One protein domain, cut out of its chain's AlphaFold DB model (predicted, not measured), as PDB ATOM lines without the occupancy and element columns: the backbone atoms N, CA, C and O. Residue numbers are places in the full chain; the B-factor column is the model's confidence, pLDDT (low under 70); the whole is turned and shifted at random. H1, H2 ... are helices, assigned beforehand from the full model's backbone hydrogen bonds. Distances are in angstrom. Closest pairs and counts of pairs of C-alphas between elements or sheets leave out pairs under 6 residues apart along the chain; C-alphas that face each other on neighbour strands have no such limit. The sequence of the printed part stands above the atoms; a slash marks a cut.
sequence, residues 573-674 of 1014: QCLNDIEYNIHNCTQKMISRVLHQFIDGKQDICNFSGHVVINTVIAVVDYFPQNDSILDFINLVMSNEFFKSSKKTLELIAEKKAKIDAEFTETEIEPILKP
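Overview. This is residues 573 to 674 of the 1014 residues of the protein "Predicted protein" of Naegleria gruberi (UniProt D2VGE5). Helices H2, H3 and H4 form an up-and-down bundle, each running against the one before, and the longest helix, H1, packs on H3; residues 577 to 582 stick out. The printed part has 102 residues with four named helices, H1 to H4 in order, and is all helix. It is compact, radius of gyration of the C-alphas 14.2 A, spanning 47 by 29 by 21 A.

Along the chain. H1, residues 584 to 598, runs 20.9 A from C-alpha 584 at (16.946, 20.329, 14.610). H2 is residues 609 to 622, 19.9 A; H3 629 to 638, 14.0 A; H4 646 to 657, 16.2 A, ending at C-alpha 657 at (2.221, 7.835, 29.676).

Arrangement. H1 touches the hub, H3, the same way at a shallow tilt of 23 degrees; the closest C-alphas, of Ile 598 and Phe 632, are 6.1 A apart. H3 and H4 form a hairpin; their closest C-alphas, of Met 637 and Leu 649, are 7.0 A apart. Every O i to N i+4 pair is within hydrogen-bond range in H2, H3 and H4, and 10 of 11 in H1.

Size, cuts and confidence. The printed part has no cut. Confidence is under 70 at residues 573 to 584, 661 to 671 and 673 to 674.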
ATOM      1  N   GLN A 573       9.725  29.019  26.458       56.97
ATOM      2  CA  GLN A 573       8.700  30.060  26.346       56.97
ATOM      3  C   GLN A 573       8.972  31.027  25.184       56.97
ATOM      4  O   GLN A 573       8.066  31.278  24.392       56.97
ATOM      5  N   CYS A 574      10.213  31.499  25.016       52.28
ATOM      6  CA  CYS A 574      10.603  32.397  23.919       52.28
ATOM      7  C   CYS A 574      10.496  31.759  22.521       52.28
ATOM      8  O   CYS A 574      10.500  32.466  21.517       52.28
ATOM      9  N   LEU A 575      10.405  30.430  22.433       51.81
ATOM     10  CA  LEU A 575      10.386  29.685  21.170       51.81
ATOM     11  C   LEU A 575       8.988  29.327  20.668       51.81
ATOM     12  O   LEU A 575       8.861  28.899  19.523       51.81
ATOM     13  N   ASN A 576       7.950  29.542  21.480       49.78
ATOM     14  CA  ASN A 576       6.558  29.355  21.063       49.78
ATOM     15  C   ASN A 576       6.017  30.506  20.191       49.78
ATOM     16  O   ASN A 576       4.965  30.340  19.579       49.78
ATOM     17  N   ASP A 577       6.733  31.633  20.089       47.38
ATOM     18  CA  ASP A 577       6.307  32.817  19.322       47.38
ATOM     19  C   ASP A 577       6.743  32.806  17.840       47.38
ATOM     20  O   ASP A 577       6.409  33.726  17.092       47.38
ATOM     21  N   ILE A 578       7.469  31.780  17.371       45.72
ATOM     22  CA  ILE A 578       7.975  31.719  15.988       45.72
ATOM     23  C   ILE A 578       7.506  30.421  15.307       45.72
ATOM     24  O   ILE A 578       7.898  29.316  15.670       45.72
ATOM     25  N   GLU A 579       6.652  30.547  14.289       43.22
ATOM     26  CA  GLU A 579       6.108  29.417  13.530       43.22
ATOM     27  C   GLU A 579       7.169  28.667  12.677       43.22
ATOM     28  O   GLU A 579       7.919  29.239  11.886       43.22
ATOM     29  N   TYR A 580       7.116  27.332  12.773       41.44
ATOM     30  CA  TYR A 580       7.287  26.328  11.705       41.44
ATOM     31  C   TYR A 580       8.654  25.884  11.131       41.44
ATOM     32  O   TYR A 580       8.644  24.966  10.314       41.44
ATOM     33  N   ASN A 581       9.830  26.364  11.557       45.66
ATOM     34  CA  ASN A 581      11.120  25.814  11.047       45.66
ATOM     35  C   ASN A 581      12.199  25.521  12.108       45.66
ATOM     36  O   ASN A 581      13.403  25.627  11.875       45.66
ATOM     37  N   ILE A 582      11.758  25.111  13.293       50.88
ATOM     38  CA  ILE A 582      12.486  25.301  14.551       50.88
ATOM     39  C   ILE A 582      12.644  23.966  15.311       50.88
ATOM     40  O   ILE A 582      12.114  23.783  16.404       50.88
ATOM     41  N   HIS A 583      13.330  22.968  14.735       56.88
ATOM     42  CA  HIS A 583      13.407  21.641  15.384       56.88
ATOM     43  C   HIS A 583      14.790  20.981  15.518       56.88
ATOM     44  O   HIS A 583      14.969  20.207  16.449       56.88
ATOM     45  N   ASN A 584      15.810  21.269  14.702       65.19
ATOM     46  CA  ASN A 584      16.946  20.329  14.610       65.19
ATOM     47  C   ASN A 584      18.139  20.598  15.566       65.19
ATOM     48  O   ASN A 584      18.768  19.653  16.037       65.19
ATOM     49  N   CYS A 585      18.492  21.854  15.870       70.38
ATOM     50  CA  CYS A 585      19.636  22.168  16.751       70.38
ATOM     51  C   CYS A 585      19.295  21.996  18.241       70.38
ATOM     52  O   CYS A 585      20.019  21.303  18.958       70.38
ATOM     53  N   THR A 586      18.154  22.537  18.677       73.56
ATOM     54  CA  THR A 586      17.665  22.441  20.059       73.56
ATOM     55  C   THR A 586      17.393  20.991  20.461       73.56
ATOM     56  O   THR A 586      17.815  20.578  21.536       73.56
ATOM     57  N   GLN A 587      16.791  20.173  19.585       75.38
ATOM     58  CA  GLN A 587      16.586  18.743  19.860       75.38
ATOM     59  C   GLN A 587      17.909  17.996  20.059       75.38
ATOM     60  O   GLN A 587      18.040  17.253  21.027       75.38
ATOM     61  N   LYS A 588      18.912  18.226  19.199       79.00
ATOM     62  CA  LYS A 588      20.241  17.605  19.342       79.00
ATOM     63  C   LYS A 588      20.921  17.996  20.649       79.00
ATOM     64  O   LYS A 588      21.526  17.148  21.299       79.00
ATOM     65  N   MET A 589      20.825  19.267  21.032       81.75
ATOM     66  CA  MET A 589      21.368  19.764  22.292       81.75
ATOM     67  C   MET A 589      20.627  19.157  23.495       81.75
ATOM     68  O   MET A 589      21.288  18.672  24.407       81.75
ATOM     69  N   ILE A 590      19.288  19.089  23.475       80.62
ATOM     70  CA  ILE A 590      18.495  18.413  24.517       80.62
ATOM     71  C   ILE A 590      18.910  16.944  24.629       80.62
ATOM     72  O   ILE A 590      19.299  16.508  25.707       80.62
ATOM     73  N   SER A 591      18.925  16.190  23.524       84.88
ATOM     74  CA  SER A 591      19.361  14.787  23.536       84.88
ATOM     75  C   SER A 591      20.777  14.645  24.089       84.88
ATOM     76  O   SER A 591      21.041  13.730  24.864       84.88
ATOM     77  N   ARG A 592      21.685  15.565  23.746       85.25
ATOM     78  CA  ARG A 592      23.047  15.586  24.283       85.25
ATOM     79  C   ARG A 592      23.066  15.777  25.800       85.25
ATOM     80  O   ARG A 592      23.785  15.036  26.462       85.25
ATOM     81  N   VAL A 593      22.301  16.729  26.345       82.94
ATOM     82  CA  VAL A 593      22.180  16.951  27.799       82.94
ATOM     83  C   VAL A 593      21.666  15.687  28.480       82.94
ATOM     84  O   VAL A 593      22.297  15.207  29.417       82.94
ATOM     85  N   LEU A 594      20.563  15.117  27.986       85.81
ATOM     86  CA  LEU A 594      19.943  13.929  28.580       85.81
ATOM     87  C   LEU A 594      20.920  12.744  28.615       85.81
ATOM     88  O   LEU A 594      21.061  12.096  29.651       85.81
ATOM     89  N   HIS A 595      21.681  12.523  27.538       87.44
ATOM     90  CA  HIS A 595      22.707  11.477  27.497       87.44
ATOM     91  C   HIS A 595      23.850  11.693  28.499       87.44
ATOM     92  O   HIS A 595      24.424  10.716  28.961       87.44
ATOM     93  N   GLN A 596      24.180  12.929  28.896       84.75
ATOM     94  CA  GLN A 596      25.188  13.143  29.949       84.75
ATOM     95  C   GLN A 596      24.742  12.546  31.289       84.75
ATOM     96  O   GLN A 596      25.576  12.046  32.041       84.75
ATOM     97  N   PHE A 597      23.438  12.549  31.568       85.00
ATOM     98  CA  PHE A 597      22.872  11.915  32.756       85.00
ATOM     99  C   PHE A 597      22.693  10.408  32.574       85.00
ATOM    100  O   PHE A 597      23.097   9.644  33.446       85.00
ATOM    101  N   ILE A 598      22.147   9.975  31.432       88.62
ATOM    102  CA  ILE A 598      21.928   8.549  31.122       88.62
ATOM    103  C   ILE A 598      23.256   7.775  31.122       88.62
ATOM    104  O   ILE A 598      23.341   6.698  31.708       88.62
ATOM    105  N   ASP A 599      24.319   8.351  30.552       87.94
ATOM    106  CA  ASP A 599      25.662   7.757  30.530       87.94
ATOM    107  C   ASP A 599      26.375   7.807  31.901       87.94
ATOM    108  O   ASP A 599      27.490   7.299  32.035       87.94
ATOM    109  N   GLY A 600      25.795   8.475  32.907       81.44
ATOM    110  CA  GLY A 600      26.394   8.661  34.232       81.44
ATOM    111  C   GLY A 600      27.556   9.664  34.286       81.44
ATOM    112  O   GLY A 600      28.327   9.653  35.245       81.44
ATOM    113  N   LYS A 601      27.711  10.533  33.276       82.12
ATOM    114  CA  LYS A 601      28.729  11.608  33.261       82.12
ATOM    115  C   LYS A 601      28.343  12.788  34.155       82.12
ATOM    116  O   LYS A 601      29.222  13.511  34.618       82.12
ATOM    117  N   GLN A 602      27.046  12.985  34.386       82.06
ATOM    118  CA  GLN A 602      26.479  13.940  35.336       82.06
ATOM    119  C   GLN A 602      25.500  13.220  36.265       82.06
ATOM    120  O   GLN A 602      24.755  12.344  35.835       82.06
ATOM    121  N   ASP A 603      25.494  13.603  37.541       80.25
ATOM    122  CA  ASP A 603      24.558  13.071  38.536       80.25
ATOM    123  C   ASP A 603      23.386  14.044  38.706       80.25
ATOM    124  O   ASP A 603      23.589  15.227  38.996       80.25
ATOM    125  N   ILE A 604      22.160  13.546  38.542       80.44
ATOM    126  CA  ILE A 604      20.932  14.339  38.680       80.44
ATOM    127  C   ILE A 604      20.787  14.958  40.079       80.44
ATOM    128  O   ILE A 604      20.195  16.024  40.218       80.44
ATOM    129  N   CYS A 605      21.387  14.356  41.109       76.69
ATOM    130  CA  CYS A 605      21.317  14.836  42.490       76.69
ATOM    131  C   CYS A 605      22.155  16.100  42.769       76.69
ATOM    132  O   CYS A 605      22.071  16.669  43.861       76.69
ATOM    133  N   ASN A 606      22.977  16.532  41.808       77.69
ATOM    134  CA  ASN A 606      23.729  17.787  41.896       77.69
ATOM    135  C   ASN A 606      22.894  19.019  41.528       77.69
ATOM    136  O   ASN A 606      23.356  20.146  41.708       77.69
ATOM    137  N   PHE A 607      21.670  18.805  41.050       77.19
ATOM    138  CA  PHE A 607      20.736  19.841  40.639       77.19
ATOM    139  C   PHE A 607      19.532  19.861  41.588       77.19
ATOM    140  O   PHE A 607      19.259  18.889  42.293       77.19
ATOM    141  N   SER A 608      18.823  20.992  41.634       76.25
ATOM    142  CA  SER A 608      17.550  21.073  42.361       76.25
ATOM    143  C   SER A 608      16.556  20.078  41.759       76.25
ATOM    144  O   SER A 608      16.492  19.928  40.537       76.25
ATOM    145  N   GLY A 609      15.771  19.397  42.597       78.75
ATOM    146  CA  GLY A 609      14.814  18.413  42.096       78.75
ATOM    147  C   GLY A 609      13.722  19.070  41.248       78.75
ATOM    148  O   GLY A 609      13.418  18.554  40.179       78.75
ATOM    149  N   HIS A 610      13.246  20.263  41.624       77.06
ATOM    150  CA  HIS A 610      12.353  21.094  40.801       77.06
ATOM    151  C   HIS A 610      12.879  21.286  39.369       77.06
ATOM    152  O   HIS A 610      12.163  21.060  38.399       77.06
ATOM    153  N   VAL A 611      14.162  21.620  39.223       76.19
ATOM    154  CA  VAL A 611      14.801  21.827  37.914       76.19
ATOM    155  C   VAL A 611      14.794  20.550  37.064       76.19
ATOM    156  O   VAL A 611      14.501  20.593  35.865       76.19
ATOM    157  N   VAL A 612      15.097  19.403  37.676       82.62
ATOM    158  CA  VAL A 612      15.091  18.099  36.993       82.62
ATOM    159  C   VAL A 612      13.674  17.736  36.541       82.62
ATOM    160  O   VAL A 612      13.481  17.328  35.395       82.62
ATOM    161  N   ILE A 613      12.674  17.933  37.405       84.25
ATOM    162  CA  ILE A 613      11.272  17.632  37.099       84.25
ATOM    163  C   ILE A 613      10.713  18.568  36.024       84.25
ATOM    164  O   ILE A 613      10.126  18.086  35.055       84.25
ATOM    165  N   ASN A 614      10.963  19.876  36.109       79.50
ATOM    166  CA  ASN A 614      10.538  20.822  35.075       79.50
ATOM    167  C   ASN A 614      11.184  20.515  33.725       79.50
ATOM    168  O   ASN A 614      10.531  20.648  32.695       79.50
ATOM    169  N   THR A 615      12.430  20.031  33.712       80.38
ATOM    170  CA  THR A 615      13.064  19.560  32.473       80.38
ATOM    171  C   THR A 615      12.285  18.391  31.867       80.38
ATOM    172  O   THR A 615      12.008  18.410  30.670       80.38
ATOM    173  N   VAL A 616      11.892  17.393  32.672       85.88
ATOM    174  CA  VAL A 616      11.068  16.263  32.199       85.88
ATOM    175  C   VAL A 616       9.753  16.767  31.607       85.88
ATOM    176  O   VAL A 616       9.409  16.410  30.482       85.88
ATOM    177  N   ILE A 617       9.042  17.627  32.339       83.56
ATOM    178  CA  ILE A 617       7.757  18.194  31.916       83.56
ATOM    179  C   ILE A 617       7.912  18.950  30.596       83.56
ATOM    180  O   ILE A 617       7.197  18.667  29.635       83.56
ATOM    181  N   ALA A 618       8.874  19.868  30.529       78.50
ATOM    182  CA  ALA A 618       9.052  20.741  29.384       78.50
ATOM    183  C   ALA A 618       9.532  19.974  28.138       78.50
ATOM    184  O   ALA A 618       9.042  20.212  27.037       78.50
ATOM    185  N   VAL A 619      10.432  18.995  28.277       81.94
ATOM    186  CA  VAL A 619      10.839  18.174  27.124       81.94
ATOM    187  C   VAL A 619       9.674  17.318  26.620       81.94
ATOM    188  O   VAL A 619       9.489  17.231  25.411       81.94
ATOM    189  N   VAL A 620       8.859  16.729  27.501       84.62
ATOM    190  CA  VAL A 620       7.701  15.920  27.082       84.62
ATOM    191  C   VAL A 620       6.619  16.768  26.413       84.62
ATOM    192  O   VAL A 620       6.097  16.373  25.374       84.62
ATOM    193  N   ASP A 621       6.274  17.922  26.985       81.38
ATOM    194  CA  ASP A 621       5.174  18.742  26.469       81.38
ATOM    195  C   ASP A 621       5.559  19.488  25.171       81.38
ATOM    196  O   ASP A 621       4.708  19.642  24.294       81.38
ATOM    197  N   TYR A 622       6.827  19.897  25.004       76.44
ATOM    198  CA  TYR A 622       7.277  20.689  23.843       76.44
ATOM    199  C   TYR A 622       8.121  19.911  22.817       76.44
ATOM    200  O   TYR A 622       8.152  20.277  21.641       76.44
ATOM    201  N   PHE A 623       8.785  18.819  23.212       78.06
ATOM    202  CA  PHE A 623       9.614  17.980  22.332       78.06
ATOM    203  C   PHE A 623       9.319  16.473  22.490       78.06
ATOM    204  O   PHE A 623      10.253  15.683  22.666       78.06
ATOM    205  N   PRO A 624       8.053  16.029  22.355       76.31
ATOM    206  CA  PRO A 624       7.656  14.637  22.603       76.31
ATOM    207  C   PRO A 624       8.335  13.611  21.679       76.31
ATOM    208  O   PRO A 624       8.358  12.428  21.987       76.31
ATOM    209  N   GLN A 625       8.898  14.057  20.551       76.88
ATOM    210  CA  GLN A 625       9.593  13.218  19.564       76.88
ATOM    211  C   GLN A 625      11.063  12.922  19.931       76.88
ATOM    212  O   GLN A 625      11.795  12.378  19.110       76.88
ATOM    213  N   ASN A 626      11.555  13.352  21.098       81.88
ATOM    214  CA  ASN A 626      12.951  13.128  21.479       81.88
ATOM    215  C   ASN A 626      13.176  11.684  21.953       81.88
ATOM    216  O   ASN A 626      12.737  11.328  23.040       81.88
ATOM    217  N   ASP A 627      13.937  10.889  21.202       79.75
ATOM    218  CA  ASP A 627      14.167   9.467  21.510       79.75
ATOM    219  C   ASP A 627      14.815   9.211  22.890       79.75
ATOM    220  O   ASP A 627      14.685   8.127  23.448       79.75
ATOM    221  N   SER A 628      15.513  10.198  23.467       85.06
ATOM    222  CA  SER A 628      16.268  10.046  24.724       85.06
ATOM    223  C   SER A 628      15.456  10.352  25.984       85.06
ATOM    224  O   SER A 628      15.921  10.090  27.093       85.06
ATOM    225  N   ILE A 629      14.263  10.945  25.852       87.56
ATOM    226  CA  ILE A 629      13.487  11.396  27.017       87.56
ATOM    227  C   ILE A 629      12.946  10.227  27.842       87.56
ATOM    228  O   ILE A 629      12.906  10.319  29.067       87.56
ATOM    229  N   LEU A 630      12.594   9.109  27.200       87.00
ATOM    230  CA  LEU A 630      12.082   7.926  27.893       87.00
ATOM    231  C   LEU A 630      13.154   7.297  28.794       87.00
ATOM    232  O   LEU A 630      12.885   6.986  29.954       87.00
ATOM    233  N   ASP A 631      14.385   7.178  28.295       88.06
ATOM    234  CA  ASP A 631      15.526   6.673  29.065       88.06
ATOM    235  C   ASP A 631      15.886   7.602  30.228       88.06
ATOM    236  O   ASP A 631      16.179   7.136  31.330       88.06
ATOM    237  N   PHE A 632      15.797   8.921  30.024       89.88
ATOM    238  CA  PHE A 632      16.001   9.890  31.100       89.88
ATOM    239  C   PHE A 632      14.901   9.815  32.168       89.88
ATOM    240  O   PHE A 632      15.205   9.818  33.359       89.88
ATOM    241  N   ILE A 633      13.633   9.682  31.774       88.75
ATOM    242  CA  ILE A 633      12.517   9.460  32.706       88.75
ATOM    243  C   ILE A 633      12.751   8.186  33.524       88.75
ATOM    244  O   ILE A 633      12.621   8.206  34.749       88.75
ATOM    245  N   ASN A 634      13.159   7.093  32.874       87.81
ATOM    246  CA  ASN A 634      13.485   5.841  33.557       87.81
ATOM    247  C   ASN A 634      14.658   6.017  34.538       87.81
ATOM    248  O   ASN A 634      14.597   5.501  35.655       87.81
ATOM    249  N   LEU A 635      15.690   6.789  34.172       89.56
ATOM    250  CA  LEU A 635      16.794   7.141  35.067       89.56
ATOM    251  C   LEU A 635      16.289   7.890  36.310       89.56
ATOM    252  O   LEU A 635      16.614   7.479  37.425       89.56
ATOM    253  N   VAL A 636      15.476   8.940  36.134       88.12
ATOM    254  CA  VAL A 636      14.906   9.727  37.242       88.12
ATOM    255  C   VAL A 636      14.073   8.832  38.164       88.12
ATOM    256  O   VAL A 636      14.313   8.819  39.368       88.12
ATOM    257  N   MET A 637      13.171   8.011  37.615       85.25
ATOM    258  CA  MET A 637      12.343   7.082  38.402       85.25
ATOM    259  C   MET A 637      13.164   5.989  39.112       85.25
ATOM    260  O   MET A 637      12.761   5.474  40.156       85.25
ATOM    261  N   SER A 638      14.329   5.623  38.570       83.19
ATOM    262  CA  SER A 638      15.220   4.621  39.168       83.19
ATOM    263  C   SER A 638      16.115   5.169  40.287       83.19
ATOM    264  O   SER A 638      16.662   4.374  41.058       83.19
ATOM    265  N   ASN A 639      16.245   6.493  40.416       84.69
ATOM    266  CA  ASN A 639      17.125   7.131  41.389       84.69
ATOM    267  C   ASN A 639      16.501   7.168  42.792       84.69
ATOM    268  O   ASN A 639      15.370   7.608  42.977       84.69
ATOM    269  N   GLU A 640      17.267   6.744  43.796       77.94
ATOM    270  CA  GLU A 640      16.812   6.604  45.185       77.94
ATOM    271  C   GLU A 640      16.250   7.894  45.801       77.94
ATOM    272  O   GLU A 640      15.327   7.808  46.607       77.94
ATOM    273  N   PHE A 641      16.762   9.064  45.411       78.31
ATOM    274  CA  PHE A 641      16.287  10.358  45.907       78.31
ATOM    275  C   PHE A 641      14.873  10.691  45.411       78.31
ATOM    276  O   PHE A 641      14.081  11.249  46.155       78.31
ATOM    277  N   PHE A 642      14.519  10.309  44.180       81.94
ATOM    278  CA  PHE A 642      13.198  10.596  43.602       81.94
ATOM    279  C   PHE A 642      12.125   9.584  44.029       81.94
ATOM    280  O   PHE A 642      10.933   9.847  43.886       81.94
ATOM    281  N   LYS A 643      12.532   8.448  44.608       81.12
ATOM    282  CA  LYS A 643      11.628   7.403  45.116       81.12
ATOM    283  C   LYS A 643      10.947   7.751  46.443       81.12
ATOM    284  O   LYS A 643      10.107   6.980  46.903       81.12
ATOM    285  N   SER A 644      11.317   8.856  47.087       75.50
ATOM    286  CA  SER A 644      10.752   9.289  48.375       75.50
ATOM    287  C   SER A 644       9.386   9.971  48.243       75.50
ATOM    288  O   SER A 644       8.624   9.972  49.207       75.50
ATOM    289  N   SER A 645       9.049  10.526  47.070       78.75
ATOM    290  CA  SER A 645       7.813  11.290  46.868       78.75
ATOM    291  C   SER A 645       6.845  10.610  45.910       78.75
ATOM    292  O   SER A 645       7.104  10.465  44.716       78.75
ATOM    293  N   LYS A 646       5.656  10.288  46.427       77.75
ATOM    294  CA  LYS A 646       4.539   9.790  45.618       77.75
ATOM    295  C   LYS A 646       4.066  10.836  44.604       77.75
ATOM    296  O   LYS A 646       3.880  10.494  43.444       77.75
ATOM    297  N   LYS A 647       3.950  12.103  45.016       78.75
ATOM    298  CA  LYS A 647       3.477  13.205  44.161       78.75
ATOM    299  C   LYS A 647       4.394  13.423  42.960       78.75
ATOM    300  O   LYS A 647       3.924  13.538  41.832       78.75
ATOM    301  N   THR A 648       5.708  13.453  43.193       81.88
ATOM    302  CA  THR A 648       6.689  13.609  42.113       81.88
ATOM    303  C   THR A 648       6.677  12.398  41.174       81.88
ATOM    304  O   THR A 648       6.717  12.578  39.958       81.88
ATOM    305  N   LEU A 649       6.564  11.171  41.695       82.44
ATOM    306  CA  LEU A 649       6.481   9.968  40.858       82.44
ATOM    307  C   LEU A 649       5.196   9.906  40.020       82.44
ATOM    308  O   LEU A 649       5.273   9.534  38.853       82.44
ATOM    309  N   GLU A 650       4.043  10.290  40.578       82.94
ATOM    310  CA  GLU A 650       2.766  10.397  39.853       82.94
ATOM    311  C   GLU A 650       2.860  11.407  38.704       82.94
ATOM    312  O   GLU A 650       2.467  11.103  37.578       82.94
ATOM    313  N   LEU A 651       3.481  12.563  38.947       84.75
ATOM    314  CA  LEU A 651       3.698  13.580  37.919       84.75
ATOM    315  C   LEU A 651       4.606  13.081  36.782       84.75
ATOM    316  O   LEU A 651       4.298  13.275  35.606       84.75
ATOM    317  N   ILE A 652       5.719  12.415  37.107       85.00
ATOM    318  CA  ILE A 652       6.617  11.834  36.094       85.00
ATOM    319  C   ILE A 652       5.904  10.718  35.315       85.00
ATOM    320  O   ILE A 652       6.051  10.629  34.095       85.00
ATOM    321  N   ALA A 653       5.125   9.882  36.003       83.38
ATOM    322  CA  ALA A 653       4.353   8.796  35.411       83.38
ATOM    323  C   ALA A 653       3.306   9.307  34.409       83.38
ATOM    324  O   ALA A 653       3.213   8.764  33.307       83.38
ATOM    325  N   GLU A 654       2.584  10.385  34.737       84.62
ATOM    326  CA  GLU A 654       1.653  11.046  33.813       84.62
ATOM    327  C   GLU A 654       2.375  11.492  32.532       84.62
ATOM    328  O   GLU A 654       1.915  11.236  31.417       84.62
ATOM    329  N   LYS A 655       3.551  12.121  32.671       87.94
ATOM    330  CA  LYS A 655       4.352  12.554  31.518       87.94
ATOM    331  C   LYS A 655       4.881  11.370  30.708       87.94
ATOM    332  O   LYS A 655       4.840  11.421  29.481       87.94
ATOM    333  N   LYS A 656       5.302  10.285  31.363       86.38
ATOM    334  CA  LYS A 656       5.728   9.043  30.700       86.38
ATOM    335  C   LYS A 656       4.603   8.429  29.863       86.38
ATOM    336  O   LYS A 656       4.835   8.052  28.718       86.38
ATOM    337  N   ALA A 657       3.375   8.397  30.380       83.19
ATOM    338  CA  ALA A 657       2.221   7.835  29.676       83.19
ATOM    339  C   ALA A 657       1.862   8.582  28.373       83.19
ATOM    340  O   ALA A 657       1.250   8.003  27.478       83.19
ATOM    341  N   LYS A 658       2.258   9.857  28.223       82.00
ATOM    342  CA  LYS A 658       2.053  10.618  26.974       82.00
ATOM    343  C   LYS A 658       2.938  10.149  25.815       82.00
ATOM    344  O   LYS A 658       2.592  10.398  24.662       82.00
ATOM    345  N   ILE A 659       4.073   9.520  26.115       82.38
ATOM    346  CA  ILE A 659       5.093   9.109  25.136       82.38
ATOM    347  C   ILE A 659       5.223   7.583  25.017       82.38
ATOM    348  O   ILE A 659       5.613   7.092  23.963       82.38
ATOM    349  N   ASP A 660       4.858   6.835  26.060       81.06
ATOM    350  CA  ASP A 660       4.856   5.374  26.101       81.06
ATOM    351  C   ASP A 660       3.441   4.863  26.409       81.06
ATOM    352  O   ASP A 660       2.999   4.826  27.558       81.06
ATOM    353  N   ALA A 661       2.717   4.485  25.352       66.00
ATOM    354  CA  ALA A 661       1.319   4.064  25.431       66.00
ATOM    355  C   ALA A 661       1.110   2.710  26.142       66.00
ATOM    356  O   ALA A 661      -0.036   2.352  26.422       66.00
ATOM    357  N   GLU A 662       2.178   1.950  26.414       65.44
ATOM    358  CA  GLU A 662       2.114   0.667  27.132       65.44
ATOM    359  C   GLU A 662       2.285   0.827  28.656       65.44
ATOM    360  O   GLU A 662       2.018  -0.114  29.408       65.44
ATOM    361  N   PHE A 663       2.672   2.017  29.136       68.19
ATOM    362  CA  PHE A 663       2.862   2.292  30.559       68.19
ATOM    363  C   PHE A 663       1.523   2.413  31.308       68.19
ATOM    364  O   PHE A 663       0.606   3.115  30.880       68.19
ATOM    365  N   THR A 664       1.405   1.754  32.467       59.03
ATOM    366  CA  THR A 664       0.207   1.809  33.325       59.03
ATOM    367  C   THR A 664       0.557   2.355  34.712       59.03
ATOM    368  O   THR A 664       1.524   1.918  35.330       59.03
ATOM    369  N   GLU A 665      -0.248   3.289  35.239       56.31
ATOM    370  CA  GLU A 665      -0.040   3.964  36.545       56.31
ATOM    371  C   GLU A 665       0.143   3.008  37.743       56.31
ATOM    372  O   GLU A 665       0.674   3.392  38.785       56.31
ATOM    373  N   THR A 666      -0.247   1.738  37.604       55.03
ATOM    374  CA  THR A 666      -0.088   0.688  38.621       55.03
ATOM    375  C   THR A 666       1.369   0.344  38.979       55.03
ATOM    376  O   THR A 666       1.586  -0.405  39.930       55.03
ATOM    377  N   GLU A 667       2.367   0.892  38.277       59.44
ATOM    378  CA  GLU A 667       3.800   0.657  38.529       59.44
ATOM    379  C   GLU A 667       4.444   1.581  39.594       59.44
ATOM    380  O   GLU A 667       5.615   1.392  39.915       59.44
ATOM    381  N   ILE A 668       3.716   2.543  40.187       68.00
ATOM    382  CA  ILE A 668       4.276   3.517  41.161       68.00
ATOM    383  C   ILE A 668       4.409   2.945  42.586       68.00
ATOM    384  O   ILE A 668       5.424   3.149  43.254       68.00
ATOM    385  N   GLU A 669       3.396   2.218  43.071       63.97
ATOM    386  CA  GLU A 669       3.345   1.666  44.442       63.97
ATOM    387  C   GLU A 669       4.558   0.776  44.820       63.97
ATOM    388  O   GLU A 669       5.031   0.887  45.950       63.97
ATOM    389  N   PRO A 670       5.131  -0.059  43.926       60.81
ATOM    390  CA  PRO A 670       6.338  -0.846  44.216       60.81
ATOM    391  C   PRO A 670       7.640  -0.031  44.308       60.81
ATOM    392  O   PRO A 670       8.652  -0.561  44.766       60.81
ATOM    393  N   ILE A 671       7.645   1.214  43.818       65.50
ATOM    394  CA  ILE A 671       8.838   2.068  43.694       65.50
ATOM    395  C   ILE A 671       8.982   3.004  44.905       65.50
ATOM    396  O   ILE A 671      10.103   3.356  45.278       65.50
ATOM    397  N   LEU A 672       7.863   3.385  45.530       70.69
ATOM    398  CA  LEU A 672       7.814   4.342  46.634       70.69
ATOM    399  C   LEU A 672       8.505   3.808  47.900       70.69
ATOM    400  O   LEU A 672       8.190   2.723  48.392       70.69
ATOM    401  N   LYS A 673       9.401   4.608  48.486       68.25
ATOM    402  CA  LYS A 673       9.994   4.309  49.795       68.25
ATOM    403  C   LYS A 673       9.150   4.876  50.941       68.25
ATOM    404  O   LYS A 673       8.894   6.077  50.957       68.25
ATOM    405  N   PRO A 674       8.776   4.065  51.947       66.31
ATOM    406  CA  PRO A 674       8.075   4.567  53.121       66.31
ATOM    407  C   PRO A 674       9.013   5.359  54.046       66.31
ATOM    408  O   PRO A 674      10.153   4.956  54.285       66.31
TER     409      PRO A 674